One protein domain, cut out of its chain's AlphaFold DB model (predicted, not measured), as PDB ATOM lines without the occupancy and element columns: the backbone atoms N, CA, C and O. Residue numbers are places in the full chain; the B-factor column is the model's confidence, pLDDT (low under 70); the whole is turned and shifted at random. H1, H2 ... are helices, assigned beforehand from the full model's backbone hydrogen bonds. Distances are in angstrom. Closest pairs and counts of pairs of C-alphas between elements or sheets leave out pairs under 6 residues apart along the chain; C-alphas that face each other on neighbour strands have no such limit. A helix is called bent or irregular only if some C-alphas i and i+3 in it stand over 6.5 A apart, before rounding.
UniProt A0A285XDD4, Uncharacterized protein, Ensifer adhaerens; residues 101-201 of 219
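Overview. This is residues 101 to 201 of the 219 residues of an uncharacterized protein of Ensifer adhaerens (UniProt A0A285XDD4). A hairpin of two helices side by side, H3 and H4, makes one side of this compact all-helix domain, and H5, H6 and H7 make the other, with H6 touching H3 and H7 touching H4 near the end where the hairpin turns. The short helices H1 and H2 pack at the opposite end of H3, on its residues 120 to 125. The printed part has 101 residues, with seven named helices in the order H1 to H7 and no named strand. The radius of gyration of the C-alphas is 12.3 A, and the C-alphas span 31 by 27 by 25 A, a rounded outline.

Along the chain. H1, residues 101 to 106, begins with C-alpha 101 at (-47.856, -35.911, 24.454) and is 8.7 A long from first to last C-alpha. H2, residues 109 to 113, measures 6.4 A. H3, residues 120 to 137, is the longest helix at 24.4 A, with C-alpha 120 at (-54.213, -36.825, 26.944); it is neither bent nor irregular, but only just: C-alphas 125 and 128 are 6.3 A apart. H4, residues 145 to 156, is 16.3 A long, and H5, residues 162 to 175, is 20.3 A. H6, residues 177 to 185, is 12.3 A long. H7, residues 189 to 199, is 15.4 A long and ends with C-alpha 199 at (-37.574, -26.274, 37.552).

Arrangement. H3 is the hub, touching four other helices. H3 and H4 form a helical hairpin at a shallow tilt of 8 degrees, opposite ways; their closest C-alphas, of Ala 120 and Ala 155, are 5.0 A apart. H1 touches residues 120 to 124 of H3, about perpendicular at 87 degrees, closest at the C-alphas of Phe 104 and Ile 121, 5.1 A. H2 only just touches H3, with 3 pairs of C-alphas within 8 A, the closest those of Leu 112 and Thr 125, 6.4 A. H6 touches H3 with the C-alphas of Leu 136 and Ala 182 closest, 6.4 A. H7 touches H4, about perpendicular at 82 degrees, closest at the C-alphas of Ala 145 and Ile 197, 5.0 A. H5 touches H7 at a steep tilt of 47 degrees, opposite ways, with the C-alphas of Ala 162 and Ala 194 closest, 5.0 A. H6 touches H5 only at the corner, closest at the C-alphas of Ala 173 and Ala 180, 4.2 A. H3 and H7 are apart. In H1, H2, H6 and H7 every O i to N i+4 pair is within hydrogen-bond range; in H3 13 of 14, in H4 7 of 8 and in H5 9 of 10 are.

Size, cuts and confidence. The two C-alphas farthest apart, of His 106 and Ala 140, are 35.5 A apart. The printed part has no cut and no long link. Its mean pLDDT is 83.1, and no printed residue is under 70.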
ATOM      1  N   LEU A 101     -47.991 -37.222  25.108       77.00
ATOM      2  CA  LEU A 101     -47.856 -35.911  24.454       77.00
ATOM      3  C   LEU A 101     -47.499 -36.020  22.972       77.00
ATOM      4  O   LEU A 101     -47.701 -35.060  22.233       77.00
ATOM      5  N   ASN A 102     -47.002 -37.174  22.515       77.69
ATOM      6  CA  ASN A 102     -46.685 -37.359  21.103       77.69
ATOM      7  C   ASN A 102     -47.935 -37.150  20.225       77.69
ATOM      8  O   ASN A 102     -47.895 -36.428  19.233       77.69
ATOM      9  N   GLY A 103     -49.086 -37.676  20.663       75.12
ATOM     10  CA  GLY A 103     -50.367 -37.448  19.987       75.12
ATOM     11  C   GLY A 103     -50.792 -35.975  19.974       75.12
ATOM     12  O   GLY A 103     -51.313 -35.506  18.972       75.12
ATOM     13  N   PHE A 104     -50.513 -35.224  21.042       82.75
ATOM     14  CA  PHE A 104     -50.826 -33.793  21.127       82.75
ATOM     15  C   PHE A 104     -49.964 -32.945  20.179       82.75
ATOM     16  O   PHE A 104     -50.476 -32.085  19.463       82.75
ATOM     17  N   LEU A 105     -48.654 -33.196  20.124       82.00
ATOM     18  CA  LEU A 105     -47.744 -32.411  19.282       82.00
ATOM     19  C   LEU A 105     -48.045 -32.592  17.788       82.00
ATOM     20  O   LEU A 105     -47.957 -31.630  17.015       82.00
ATOM     21  N   HIS A 106     -48.488 -33.791  17.407       81.56
ATOM     22  CA  HIS A 106     -48.896 -34.127  16.044       81.56
ATOM     23  C   HIS A 106     -50.389 -33.909  15.756       81.56
ATOM     24  O   HIS A 106     -50.799 -34.029  14.604       81.56
ATOM     25  N   ALA A 107     -51.198 -33.531  16.751       81.62
ATOM     26  CA  ALA A 107     -52.615 -33.251  16.548       81.62
ATOM     27  C   ALA A 107     -52.825 -32.043  15.619       81.62
ATOM     28  O   ALA A 107     -52.089 -31.044  15.679       81.62
ATOM     29  N   SER A 108     -53.855 -32.124  14.774       79.88
ATOM     30  CA  SER A 108     -54.346 -30.982  14.005       79.88
ATOM     31  C   SER A 108     -55.061 -29.982  14.929       79.88
ATOM     32  O   SER A 108     -55.536 -30.369  16.000       79.88
ATOM     33  N   PRO A 109     -55.180 -28.698  14.544       77.75
ATOM     34  CA  PRO A 109     -55.942 -27.713  15.317       77.75
ATOM     35  C   PRO A 109     -57.390 -28.150  15.590       77.75
ATOM     36  O   PRO A 109     -57.896 -27.953  16.691       77.75
ATOM     37  N   GLU A 110     -58.028 -28.814  14.625       76.88
ATOM     38  CA  GLU A 110     -59.376 -29.379  14.772       76.88
ATOM     39  C   GLU A 110     -59.422 -30.485  15.835       76.88
ATOM     40  O   GLU A 110     -60.325 -30.511  16.671       76.88
ATOM     41  N   ALA A 111     -58.412 -31.361  15.864       79.06
ATOM     42  CA  ALA A 111     -58.295 -32.402  16.881       79.06
ATOM     43  C   ALA A 111     -58.054 -31.821  18.283       79.06
ATOM     44  O   ALA A 111     -58.521 -32.394  19.265       79.06
ATOM     45  N   LEU A 112     -57.375 -30.672  18.391       79.94
ATOM     46  CA  LEU A 112     -57.222 -29.957  19.662       79.94
ATOM     47  C   LEU A 112     -58.561 -29.385  20.149       79.94
ATOM     48  O   LEU A 112     -58.856 -29.484  21.336       79.94
ATOM     49  N   GLN A 113     -59.390 -28.847  19.249       79.75
ATOM     50  CA  GLN A 113     -60.707 -28.288  19.589       79.75
ATOM     51  C   GLN A 113     -61.750 -29.351  19.959       79.75
ATOM     52  O   GLN A 113     -62.642 -29.089  20.761       79.75
ATOM     53  N   LYS A 114     -61.670 -30.544  19.357       81.25
ATOM     54  CA  LYS A 114     -62.589 -31.668  19.610       81.25
ATOM     55  C   LYS A 114     -62.049 -32.671  20.632       81.25
ATOM     56  O   LYS A 114     -62.631 -33.741  20.804       81.25
ATOM     57  N   ALA A 115     -60.935 -32.356  21.288       82.62
ATOM     58  CA  ALA A 115     -60.301 -33.261  22.228       82.62
ATOM     59  C   ALA A 115     -61.238 -33.571  23.403       82.62
ATOM     60  O   ALA A 115     -61.777 -32.674  24.048       82.62
ATOM     61  N   ALA A 116     -61.410 -34.857  23.715       79.25
ATOM     62  CA  ALA A 116     -62.211 -35.246  24.869       79.25
ATOM     63  C   ALA A 116     -61.540 -34.744  26.167       79.25
ATOM     64  O   ALA A 116     -60.319 -34.900  26.288       79.25
ATOM     65  N   PRO A 117     -62.293 -34.233  27.162       78.19
ATOM     66  CA  PRO A 117     -61.728 -33.633  28.380       78.19
ATOM     67  C   PRO A 117     -60.772 -34.548  29.158       78.19
ATOM     68  O   PRO A 117     -59.795 -34.082  29.735       78.19
ATOM     69  N   ASN A 118     -61.022 -35.860  29.121       80.81
ATOM     70  CA  ASN A 118     -60.228 -36.875  29.823       80.81
ATOM     71  C   ASN A 118     -59.124 -37.504  28.952       80.81
ATOM     72  O   ASN A 118     -58.378 -38.365  29.416       80.81
ATOM     73  N   SER A 119     -59.026 -37.119  27.676       82.38
ATOM     74  CA  SER A 119     -57.957 -37.591  26.790       82.38
ATOM     75  C   SER A 119     -56.646 -36.877  27.104       82.38
ATOM     76  O   SER A 119     -56.650 -35.748  27.584       82.38
ATOM     77  N   ALA A 120     -55.506 -37.487  26.774       79.19
ATOM     78  CA  ALA A 120     -54.213 -36.825  26.944       79.19
ATOM     79  C   ALA A 120     -54.142 -35.479  26.208       79.19
ATOM     80  O   ALA A 120     -53.594 -34.520  26.735       79.19
ATOM     81  N   ILE A 121     -54.751 -35.399  25.022       82.69
ATOM     82  CA  ILE A 121     -54.840 -34.164  24.242       82.69
ATOM     83  C   ILE A 121     -55.701 -33.136  24.987       82.69
ATOM     84  O   ILE A 121     -55.251 -32.016  25.180       82.69
ATOM     85  N   GLY A 122     -56.883 -33.515  25.481       83.12
ATOM     86  CA  GLY A 122     -57.776 -32.605  26.211       83.12
ATOM     87  C   GLY A 122     -57.216 -32.143  27.559       83.12
ATOM     88  O   GLY A 122     -57.383 -30.983  27.929       83.12
ATOM     89  N   LEU A 123     -56.471 -33.004  28.257       84.62
ATOM     90  CA  LEU A 123     -55.765 -32.638  29.486       84.62
ATOM     91  C   LEU A 123     -54.700 -31.563  29.231       84.62
ATOM     92  O   LEU A 123     -54.536 -30.674  30.063       84.62
ATOM     93  N   VAL A 124     -54.018 -31.593  28.082       85.62
ATOM     94  CA  VAL A 124     -53.077 -30.528  27.695       85.62
ATOM     95  C   VAL A 124     -53.827 -29.286  27.204       85.62
ATOM     96  O   VAL A 124     -53.586 -28.186  27.697       85.62
ATOM     97  N   THR A 125     -54.762 -29.442  26.267       84.44
ATOM     98  CA  THR A 125     -55.458 -28.311  25.634       84.44
ATOM     99  C   THR A 125     -56.312 -27.517  26.615       84.44
ATOM    100  O   THR A 125     -56.397 -26.303  26.490       84.44
ATOM    101  N   HIS A 126     -56.937 -28.171  27.595       84.50
ATOM    102  CA  HIS A 126     -57.808 -27.502  28.562       84.50
ATOM    103  C   HIS A 126     -57.188 -27.445  29.953       84.50
ATOM    104  O   HIS A 126     -57.142 -26.379  30.555       84.50
ATOM    105  N   GLY A 127     -56.696 -28.572  30.474       85.19
ATOM    106  CA  GLY A 127     -56.172 -28.649  31.840       85.19
ATOM    107  C   GLY A 127     -54.889 -27.839  32.024       85.19
ATOM    108  O   GLY A 127     -54.822 -26.975  32.900       85.19
ATOM    109  N   TYR A 128     -53.891 -28.084  31.176       87.50
ATOM    110  CA  TYR A 128     -52.631 -27.345  31.205       87.50
ATOM    111  C   TYR A 128     -52.802 -25.899  30.731       87.50
ATOM    112  O   TYR A 128     -52.338 -24.999  31.423       87.50
ATOM    113  N   ALA A 129     -53.521 -25.644  29.632       87.00
ATOM    114  CA  ALA A 129     -53.735 -24.270  29.161       87.00
ATOM    115  C   ALA A 129     -54.468 -23.393  30.191       87.00
ATOM    116  O   ALA A 129     -54.063 -22.257  30.423       87.00
ATOM    117  N   ASN A 130     -55.495 -23.920  30.872       87.06
ATOM    118  CA  ASN A 130     -56.173 -23.200  31.954       87.06
ATOM    119  C   ASN A 130     -55.220 -22.941  33.128       87.06
ATOM    120  O   ASN A 130     -55.198 -21.846  33.697       87.06
ATOM    121  N   ALA A 131     -54.393 -23.933  33.473       87.81
ATOM    122  CA  ALA A 131     -53.436 -23.758  34.546       87.81
ATOM    123  C   ALA A 131     -52.380 -22.701  34.223       87.81
ATOM    124  O   ALA A 131     -52.085 -21.854  35.064       87.81
ATOM    125  N   LEU A 132     -51.878 -22.721  32.992       87.19
ATOM    126  CA  LEU A 132     -50.914 -21.762  32.491       87.19
ATOM    127  C   LEU A 132     -51.511 -20.354  32.420       87.19
ATOM    128  O   LEU A 132     -50.884 -19.405  32.870       87.19
ATOM    129  N   ASN A 133     -52.744 -20.214  31.937       87.56
ATOM    130  CA  ASN A 133     -53.421 -18.923  31.899       87.56
ATOM    131  C   ASN A 133     -53.660 -18.363  33.312       87.56
ATOM    132  O   ASN A 133     -53.451 -17.179  33.548       87.56
ATOM    133  N   SER A 134     -54.021 -19.221  34.276       87.31
ATOM    134  CA  SER A 134     -54.168 -18.829  35.686       87.31
ATOM    135  C   SER A 134     -52.838 -18.397  36.316       87.31
ATOM    136  O   SER A 134     -52.819 -17.468  37.115       87.31
ATOM    137  N   TYR A 135     -51.732 -19.060  35.962       87.81
ATOM    138  CA  TYR A 135     -50.383 -18.687  36.397       87.81
ATOM    139  C   TYR A 135     -49.957 -17.334  35.810       87.81
ATOM    140  O   TYR A 135     -49.525 -16.447  36.541       87.81
ATOM    141  N   LEU A 136     -50.149 -17.145  34.500       87.19
ATOM    142  CA  LEU A 136     -49.764 -15.926  33.782       87.19
ATOM    143  C   LEU A 136     -50.632 -14.711  34.138       87.19
ATOM    144  O   LEU A 136     -50.140 -13.586  34.104       87.19
ATOM    145  N   ALA A 137     -51.906 -14.917  34.485       86.25
ATOM    146  CA  ALA A 137     -52.793 -13.845  34.937       86.25
ATOM    147  C   ALA A 137     -52.405 -13.294  36.322       86.25
ATOM    148  O   ALA A 137     -52.702 -12.139  36.630       86.25
ATOM    149  N   GLY A 138     -51.726 -14.098  37.148       79.44
ATOM    150  CA  GLY A 138     -51.348 -13.729  38.509       79.44
ATOM    151  C   GLY A 138     -52.543 -13.548  39.460       79.44
ATOM    152  O   GLY A 138     -53.691 -13.861  39.144       79.44
ATOM    153  N   GLY A 139     -52.261 -13.072  40.676       78.56
ATOM    154  CA  GLY A 139     -53.261 -12.840  41.728       78.56
ATOM    155  C   GLY A 139     -53.219 -13.857  42.875       78.56
ATOM    156  O   GLY A 139     -52.465 -14.826  42.852       78.56
ATOM    157  N   ALA A 140     -54.039 -13.627  43.904       72.56
ATOM    158  CA  ALA A 140     -54.016 -14.406  45.150       72.56
ATOM    159  C   ALA A 140     -54.414 -15.887  44.984       72.56
ATOM    160  O   ALA A 140     -54.037 -16.713  45.807       72.56
ATOM    161  N   ASN A 141     -55.151 -16.215  43.916       73.69
ATOM    162  CA  ASN A 141     -55.606 -17.573  43.592       73.69
ATOM    163  C   ASN A 141     -54.951 -18.124  42.315       73.69
ATOM    164  O   ASN A 141     -55.445 -19.094  41.735       73.69
ATOM    165  N   ALA A 142     -53.879 -17.484  41.838       84.06
ATOM    166  CA  ALA A 142     -53.137 -17.986  40.694       84.06
ATOM    167  C   ALA A 142     -52.565 -19.366  41.013       84.06
ATOM    168  O   ALA A 142     -52.057 -19.619  42.108       84.06
ATOM    169  N   LYS A 143     -52.635 -20.264  40.032       86.94
ATOM    170  CA  LYS A 143     -51.907 -21.526  40.118       86.94
ATOM    171  C   LYS A 143     -50.415 -21.248  40.139       86.94
ATOM    172  O   LYS A 143     -49.970 -20.275  39.548       86.94
ATOM    173  N   THR A 144     -49.655 -22.110  40.799       87.69
ATOM    174  CA  THR A 144     -48.194 -22.010  40.863       87.69
ATOM    175  C   THR A 144     -47.534 -22.700  39.669       87.69
ATOM    176  O   THR A 144     -48.152 -23.531  39.000       87.69
ATOM    177  N   ALA A 145     -46.247 -22.432  39.427       84.81
ATOM    178  CA  ALA A 145     -45.467 -23.162  38.423       84.81
ATOM    179  C   ALA A 145     -45.466 -24.688  38.675       84.81
ATOM    180  O   ALA A 145     -45.486 -25.475  37.729       84.81
ATOM    181  N   THR A 146     -45.534 -25.117  39.943       86.38
ATOM    182  CA  THR A 146     -45.668 -26.532  40.325       86.38
ATOM    183  C   THR A 146     -47.025 -27.109  39.918       86.38
ATOM    184  O   THR A 146     -47.081 -28.229  39.412       86.38
ATOM    185  N   ASP A 147     -48.119 -26.355  40.064       86.31
ATOM    186  CA  ASP A 147     -49.446 -26.793  39.608       86.31
ATOM    187  C   ASP A 147     -49.515 -26.916  38.083       86.31
ATOM    188  O   ASP A 147     -50.130 -27.846  37.555       86.31
ATOM    189  N   VAL A 148     -48.876 -25.978  37.378       87.19
ATOM    190  CA  VAL A 148     -48.760 -25.982  35.914       87.19
ATOM    191  C   VAL A 148     -47.954 -27.198  35.451       87.19
ATOM    192  O   VAL A 148     -48.400 -27.928  34.562       87.19
ATOM    193  N   TYR A 149     -46.825 -27.488  36.107       87.06
ATOM    194  CA  TYR A 149     -46.042 -28.695  35.846       87.06
ATOM    195  C   TYR A 149     -46.862 -29.964  36.097       87.06
ATOM    196  O   TYR A 149     -46.931 -30.833  35.230       87.06
ATOM    197  N   ALA A 150     -47.532 -30.065  37.249       85.62
ATOM    198  CA  ALA A 150     -48.320 -31.237  37.622       85.62
ATOM    199  C   ALA A 150     -49.494 -31.485  36.657       85.62
ATOM    200  O   ALA A 150     -49.836 -32.635  36.371       85.62
ATOM    201  N   ALA A 151     -50.111 -30.424  36.126       85.38
ATOM    202  CA  ALA A 151     -51.148 -30.538  35.103       85.38
ATOM    203  C   ALA A 151     -50.601 -31.163  33.810       85.38
ATOM    204  O   ALA A 151     -51.239 -32.048  33.233       85.38
ATOM    205  N   LEU A 152     -49.402 -30.755  33.386       83.94
ATOM    206  CA  LEU A 152     -48.756 -31.313  32.202       83.94
ATOM    207  C   LEU A 152     -48.225 -32.732  32.448       83.94
ATOM    208  O   LEU A 152     -48.321 -33.583  31.567       83.94
ATOM    209  N   GLU A 153     -47.711 -33.020  33.645       84.25
ATOM    210  CA  GLU A 153     -47.186 -34.335  34.022       84.25
ATOM    211  C   GLU A 153     -48.294 -35.394  34.019       84.25
ATOM    212  O   GLU A 153     -48.116 -36.473  33.449       84.25
ATOM    213  N   LYS A 154     -49.479 -35.054  34.550       79.25
ATOM    214  CA  LYS A 154     -50.682 -35.901  34.478       79.25
ATOM    215  C   LYS A 154     -51.043 -36.276  33.042       79.25
ATOM    216  O   LYS A 154     -51.467 -37.403  32.788       79.25
ATOM    217  N   ALA A 155     -50.872 -35.348  32.103       78.56
ATOM    218  CA  ALA A 155     -51.140 -35.601  30.696       78.56
ATOM    219  C   ALA A 155     -50.019 -36.409  30.022       78.56
ATOM    220  O   ALA A 155     -50.299 -37.280  29.200       78.56
ATOM    221  N   ALA A 156     -48.759 -36.151  30.377       79.50
ATOM    222  CA  ALA A 156     -47.589 -36.753  29.748       79.50
ATOM    223  C   ALA A 156     -47.287 -38.180  30.215       79.50
ATOM    224  O   ALA A 156     -46.783 -38.989  29.429       79.50
ATOM    225  N   ASN A 157     -47.607 -38.492  31.477       75.00
ATOM    226  CA  ASN A 157     -47.232 -39.731  32.165       75.00
ATOM    227  C   ASN A 157     -45.715 -40.017  32.117       75.00
ATOM    228  O   ASN A 157     -45.288 -41.173  32.111       75.00
ATOM    229  N   LYS A 158     -44.901 -38.962  31.992       72.19
ATOM    230  CA  LYS A 158     -43.442 -38.997  31.849       72.19
ATOM    231  C   LYS A 158     -42.824 -37.729  32.441       72.19
ATOM    232  O   LYS A 158     -43.485 -36.690  32.427       72.19
ATOM    233  N   PRO A 159     -41.560 -37.788  32.904       70.88
ATOM    234  CA  PRO A 159     -40.858 -36.609  33.392       70.88
ATOM    235  C   PRO A 159     -40.705 -35.579  32.271       70.88
ATOM    236  O   PRO A 159     -40.202 -35.884  31.188       70.88
ATOM    237  N   LEU A 160     -41.122 -34.347  32.547       78.88
ATOM    238  CA  LEU A 160     -41.089 -33.262  31.576       78.88
ATOM    239  C   LEU A 160     -39.738 -32.555  31.587       78.88
ATOM    240  O   LEU A 160     -39.161 -32.291  32.643       78.88
ATOM    241  N   THR A 161     -39.255 -32.220  30.393       82.50
ATOM    242  CA  THR A 161     -38.082 -31.362  30.195       82.50
ATOM    243  C   THR A 161     -38.524 -29.976  29.741       82.50
ATOM    244  O   THR A 161     -39.567 -29.848  29.098       82.50
ATOM    245  N   ALA A 162     -37.711 -28.946  29.989       82.69
ATOM    246  CA  ALA A 162     -37.992 -27.589  29.509       82.69
ATOM    247  C   ALA A 162     -38.234 -27.539  27.986       82.69
ATOM    248  O   ALA A 162     -39.091 -26.799  27.517       82.69
ATOM    249  N   THR A 163     -37.540 -28.376  27.206       81.75
ATOM    250  CA  THR A 163     -37.743 -28.480  25.752       81.75
ATOM    251  C   THR A 163     -39.138 -28.995  25.399       81.75
ATOM    252  O   THR A 163     -39.780 -28.469  24.494       81.75
ATOM    253  N   THR A 164     -39.624 -30.010  26.117       83.25
ATOM    254  CA  THR A 164     -40.974 -30.554  25.924       83.25
ATOM    255  C   THR A 164     -42.040 -29.526  26.285       83.25
ATOM    256  O   THR A 164     -42.992 -29.353  25.531       83.25
ATOM    257  N   ILE A 165     -41.854 -28.819  27.402       85.94
ATOM    258  CA  ILE A 165     -42.773 -27.771  27.863       85.94
ATOM    259  C   ILE A 165     -42.836 -26.645  26.827       85.94
ATOM    260  O   ILE A 165     -43.916 -26.323  26.346       85.94
ATOM    261  N   ALA A 166     -41.683 -26.160  26.358       86.81
ATOM    262  CA  ALA A 166     -41.622 -25.130  25.322       86.81
ATOM    263  C   ALA A 166     -42.307 -25.555  24.009       86.81
ATOM    264  O   ALA A 166     -42.938 -24.734  23.341       86.81
ATOM    265  N   ALA A 167     -42.203 -26.830  23.617       84.12
ATOM    266  CA  ALA A 167     -42.882 -27.348  22.429       84.12
ATOM    267  C   ALA A 167     -44.411 -27.388  22.602       84.12
ATOM    268  O   ALA A 167     -45.145 -27.082  21.658       84.12
ATOM    269  N   VAL A 168     -44.888 -27.734  23.801       85.56
ATOM    270  CA  VAL A 168     -46.315 -27.714  24.148       85.56
ATOM    271  C   VAL A 168     -46.843 -26.278  24.173       85.56
ATOM    272  O   VAL A 168     -47.845 -25.997  23.515       85.56
ATOM    273  N   ASP A 169     -46.129 -25.358  24.820       86.19
ATOM    274  CA  ASP A 169     -46.465 -23.931  24.875       86.19
ATOM    275  C   ASP A 169     -46.560 -23.322  23.478       86.19
ATOM    276  O   ASP A 169     -47.540 -22.660  23.140       86.19
ATOM    277  N   ALA A 170     -45.579 -23.608  22.617       86.12
ATOM    278  CA  ALA A 170     -45.574 -23.131  21.240       86.12
ATOM    279  C   ALA A 170     -46.746 -23.687  20.418       86.12
ATOM    280  O   ALA A 170     -47.240 -23.012  19.513       86.12
ATOM    281  N   LYS A 171     -47.196 -24.916  20.696       84.50
ATOM    282  CA  LYS A 171     -48.367 -25.498  20.031       84.50
ATOM    283  C   LYS A 171     -49.657 -24.826  20.507       84.50
ATOM    284  O   LYS A 171     -50.477 -24.478  19.663       84.50
ATOM    285  N   LEU A 172     -49.805 -24.594  21.812       84.50
ATOM    286  CA  LEU A 172     -50.976 -23.919  22.382       84.50
ATOM    287  C   LEU A 172     -51.067 -22.456  21.951       84.50
ATOM    288  O   LEU A 172     -52.144 -21.992  21.585       84.50
ATOM    289  N   ALA A 173     -49.937 -21.757  21.886       86.75
ATOM    290  CA  ALA A 173     -49.861 -20.384  21.394       86.75
ATOM    291  C   ALA A 173     -50.336 -20.241  19.933       86.75
ATOM    292  O   ALA A 173     -50.821 -19.184  19.540       86.75
ATOM    293  N   LYS A 174     -50.233 -21.296  19.109       84.44
ATOM    294  CA  LYS A 174     -50.763 -21.279  17.732       84.44
ATOM    295  C   LYS A 174     -52.287 -21.371  17.677       84.44
ATOM    296  O   LYS A 174     -52.874 -20.932  16.695       84.44
ATOM    297  N   THR A 175     -52.913 -21.967  18.689       81.31
ATOM    298  CA  THR A 175     -54.374 -22.111  18.777       81.31
ATOM    299  C   THR A 175     -55.032 -21.030  19.626       81.31
ATOM    300  O   THR A 175     -56.216 -20.770  19.441       81.31
ATOM    301  N   ASP A 176     -54.279 -20.389  20.522       84.06
ATOM    302  CA  ASP A 176     -54.751 -19.320  21.399       84.06
ATOM    303  C   ASP A 176     -53.820 -18.091  21.323       84.06
ATOM    304  O   ASP A 176     -52.759 -18.055  21.961       84.06
ATOM    305  N   PRO A 177     -54.211 -17.050  20.561       84.69
ATOM    306  CA  PRO A 177     -53.446 -15.810  20.448       84.69
ATOM    307  C   PRO A 177     -53.326 -15.025  21.762       84.69
ATOM    308  O   PRO A 177     -52.383 -14.249  21.928       84.69
ATOM    309  N   THR A 178     -54.272 -15.188  22.690       86.38
ATOM    310  CA  THR A 178     -54.240 -14.521  23.999       86.38
ATOM    311  C   THR A 178     -53.144 -15.137  24.852       86.38
ATOM    312  O   THR A 178     -52.292 -14.424  25.384       86.38
ATOM    313  N   LEU A 179     -53.101 -16.470  24.884       83.94
ATOM    314  CA  LEU A 179     -52.041 -17.211  25.551       83.94
ATOM    315  C   LEU A 179     -50.672 -16.926  24.917       83.94
ATOM    316  O   LEU A 179     -49.696 -16.725  25.634       83.94
ATOM    317  N   ALA A 180     -50.597 -16.817  23.587       86.81
ATOM    318  CA  ALA A 180     -49.363 -16.449  22.890       86.81
ATOM    319  C   ALA A 180     -48.799 -15.098  23.360       86.81
ATOM    320  O   ALA A 180     -47.599 -14.979  23.614       86.81
ATOM    321  N   LYS A 181     -49.663 -14.084  23.513       87.38
ATOM    322  CA  LYS A 181     -49.268 -12.767  24.036       87.38
ATOM    323  C   LYS A 181     -48.826 -12.845  25.495       87.38
ATOM    324  O   LYS A 181     -47.806 -12.255  25.838       87.38
ATOM    325  N   ALA A 182     -49.550 -13.589  26.330       85.81
ATOM    326  CA  ALA A 182     -49.214 -13.755  27.742       85.81
ATOM    327  C   ALA A 182     -47.857 -14.461  27.931       85.81
ATOM    328  O   ALA A 182     -47.024 -14.004  28.708       85.81
ATOM    329  N   ILE A 183     -47.586 -15.514  27.151       86.50
ATOM    330  CA  ILE A 183     -46.294 -16.216  27.142       86.50
ATOM    331  C   ILE A 183     -45.162 -15.286  26.680       86.50
ATOM    332  O   ILE A 183     -44.072 -15.296  27.253       86.50
ATOM    333  N   ALA A 184     -45.399 -14.476  25.644       87.25
ATOM    334  CA  ALA A 184     -44.405 -13.528  25.142       87.25
ATOM    335  C   ALA A 184     -44.105 -12.393  26.138       87.25
ATOM    336  O   ALA A 184     -42.981 -11.895  26.165       87.25
ATOM    337  N   ALA A 185     -45.087 -12.005  26.956       87.00
ATOM    338  CA  ALA A 185     -44.945 -10.975  27.982       87.00
ATOM    339  C   ALA A 185     -44.231 -11.465  29.258       87.00
ATOM    340  O   ALA A 185     -43.814 -10.640  30.072       87.00
ATOM    341  N   HIS A 186     -44.068 -12.779  29.446       86.31
ATOM    342  CA  HIS A 186     -43.367 -13.334  30.603       86.31
ATOM    343  C   HIS A 186     -41.878 -12.928  30.614       86.31
ATOM    344  O   HIS A 186     -41.224 -12.982  29.566       86.31
ATOM    345  N   PRO A 187     -41.281 -12.602  31.777       79.38
ATOM    346  CA  PRO A 187     -39.831 -12.443  31.912       79.38
ATOM    347  C   PRO A 187     -39.053 -13.647  31.349       79.38
ATOM    348  O   PRO A 187     -39.243 -14.780  31.779       79.38
ATOM    349  N   GLY A 188     -38.188 -13.424  30.355       81.06
ATOM    350  CA  GLY A 188     -37.465 -14.505  29.661       81.06
ATOM    351  C   GLY A 188     -38.247 -15.199  28.531       81.06
ATOM    352  O   GLY A 188     -37.727 -16.131  27.908       81.06
ATOM    353  N   GLY A 189     -39.463 -14.735  28.230       83.81
ATOM    354  CA  GLY A 189     -40.331 -15.230  27.161       83.81
ATOM    355  C   GLY A 189     -40.671 -16.716  27.292       83.81
ATOM    356  O   GLY A 189     -40.519 -17.324  28.351       83.81
ATOM    357  N   ALA A 190     -41.061 -17.340  26.176       82.69
ATOM    358  CA  ALA A 190     -41.441 -18.757  26.139       82.69
ATOM    359  C   ALA A 190     -40.358 -19.709  26.684       82.69
ATOM    360  O   ALA A 190     -40.668 -20.724  27.297       82.69
ATOM    361  N   LYS A 191     -39.072 -19.385  26.478       83.44
ATOM    362  CA  LYS A 191     -37.961 -20.207  26.984       83.44
ATOM    363  C   LYS A 191     -37.791 -20.074  28.497       83.44
ATOM    364  O   LYS A 191     -37.587 -21.091  29.152       83.44
ATOM    365  N   GLY A 192     -37.865 -18.853  29.030       85.06
ATOM    366  CA  GLY A 192     -37.766 -18.597  30.469       85.06
ATOM    367  C   GLY A 192     -38.914 -19.247  31.234       85.06
ATOM    368  O   GLY A 192     -38.671 -19.984  32.184       85.06
ATOM    369  N   LEU A 193     -40.141 -19.086  30.734       86.88
ATOM    370  CA  LEU A 193     -41.336 -19.728  31.278       86.88
ATOM    371  C   LEU A 193     -41.204 -21.260  31.316       86.88
ATOM    372  O   LEU A 193     -41.412 -21.882  32.354       86.88
ATOM    373  N   ALA A 194     -40.793 -21.882  30.207       87.25
ATOM    374  CA  ALA A 194     -40.632 -23.333  30.154       87.25
ATOM    375  C   ALA A 194     -39.533 -23.853  31.102       87.25
ATOM    376  O   ALA A 194     -39.650 -24.956  31.639       87.25
ATOM    377  N   GLN A 195     -38.465 -23.077  31.316       86.25
ATOM    378  CA  GLN A 195     -37.416 -23.397  32.290       86.25
ATOM    379  C   GLN A 195     -37.920 -23.282  33.727       86.25
ATOM    380  O   GLN A 195     -37.617 -24.153  34.537       86.25
ATOM    381  N   GLU A 196     -38.703 -22.250  34.031       86.31
ATOM    382  CA  GLU A 196     -39.299 -22.042  35.348       86.31
ATOM    383  C   GLU A 196     -40.281 -23.164  35.705       86.31
ATOM    384  O   GLU A 196     -40.160 -23.775  36.767       86.31
ATOM    385  N   ILE A 197     -41.181 -23.525  34.785       85.94
ATOM    386  CA  ILE A 197     -42.113 -24.644  34.981       85.94
ATOM    387  C   ILE A 197     -41.333 -25.958  35.134       85.94
ATOM    388  O   ILE A 197     -41.615 -26.734  36.044       85.94
ATOM    389  N   ALA A 198     -40.319 -26.211  34.295       85.75
ATOM    390  CA  ALA A 198     -39.488 -27.412  34.413       85.75
ATOM    391  C   ALA A 198     -38.745 -27.493  35.756       85.75
ATOM    392  O   ALA A 198     -38.611 -28.585  36.311       85.75
ATOM    393  N   ALA A 199     -38.259 -26.360  36.267       85.31
ATOM    394  CA  ALA A 199     -37.574 -26.274  37.552       85.31
ATOM    395  C   ALA A 199     -38.528 -26.469  38.743       85.31
ATOM    396  O   ALA A 199     -38.096 -26.947  39.789       85.31
ATOM    397  N   ALA A 200     -39.812 -26.141  38.575       83.50
ATOM    398  CA  ALA A 200     -40.856 -26.312  39.584       83.50
ATOM    399  C   ALA A 200     -41.412 -27.747  39.690       83.50
ATOM    400  O   ALA A 200     -42.197 -28.026  40.603       83.50
ATOM    401  N   GLY A 201     -41.039 -28.644  38.769       76.31
ATOM    402  CA  GLY A 201     -41.396 -30.064  38.809       76.31
ATOM    403  C   GLY A 201     -40.754 -30.822  39.979       76.31
ATOM    404  O   GLY A 201     -39.895 -30.274  40.676       76.31
TER     405      GLY A 201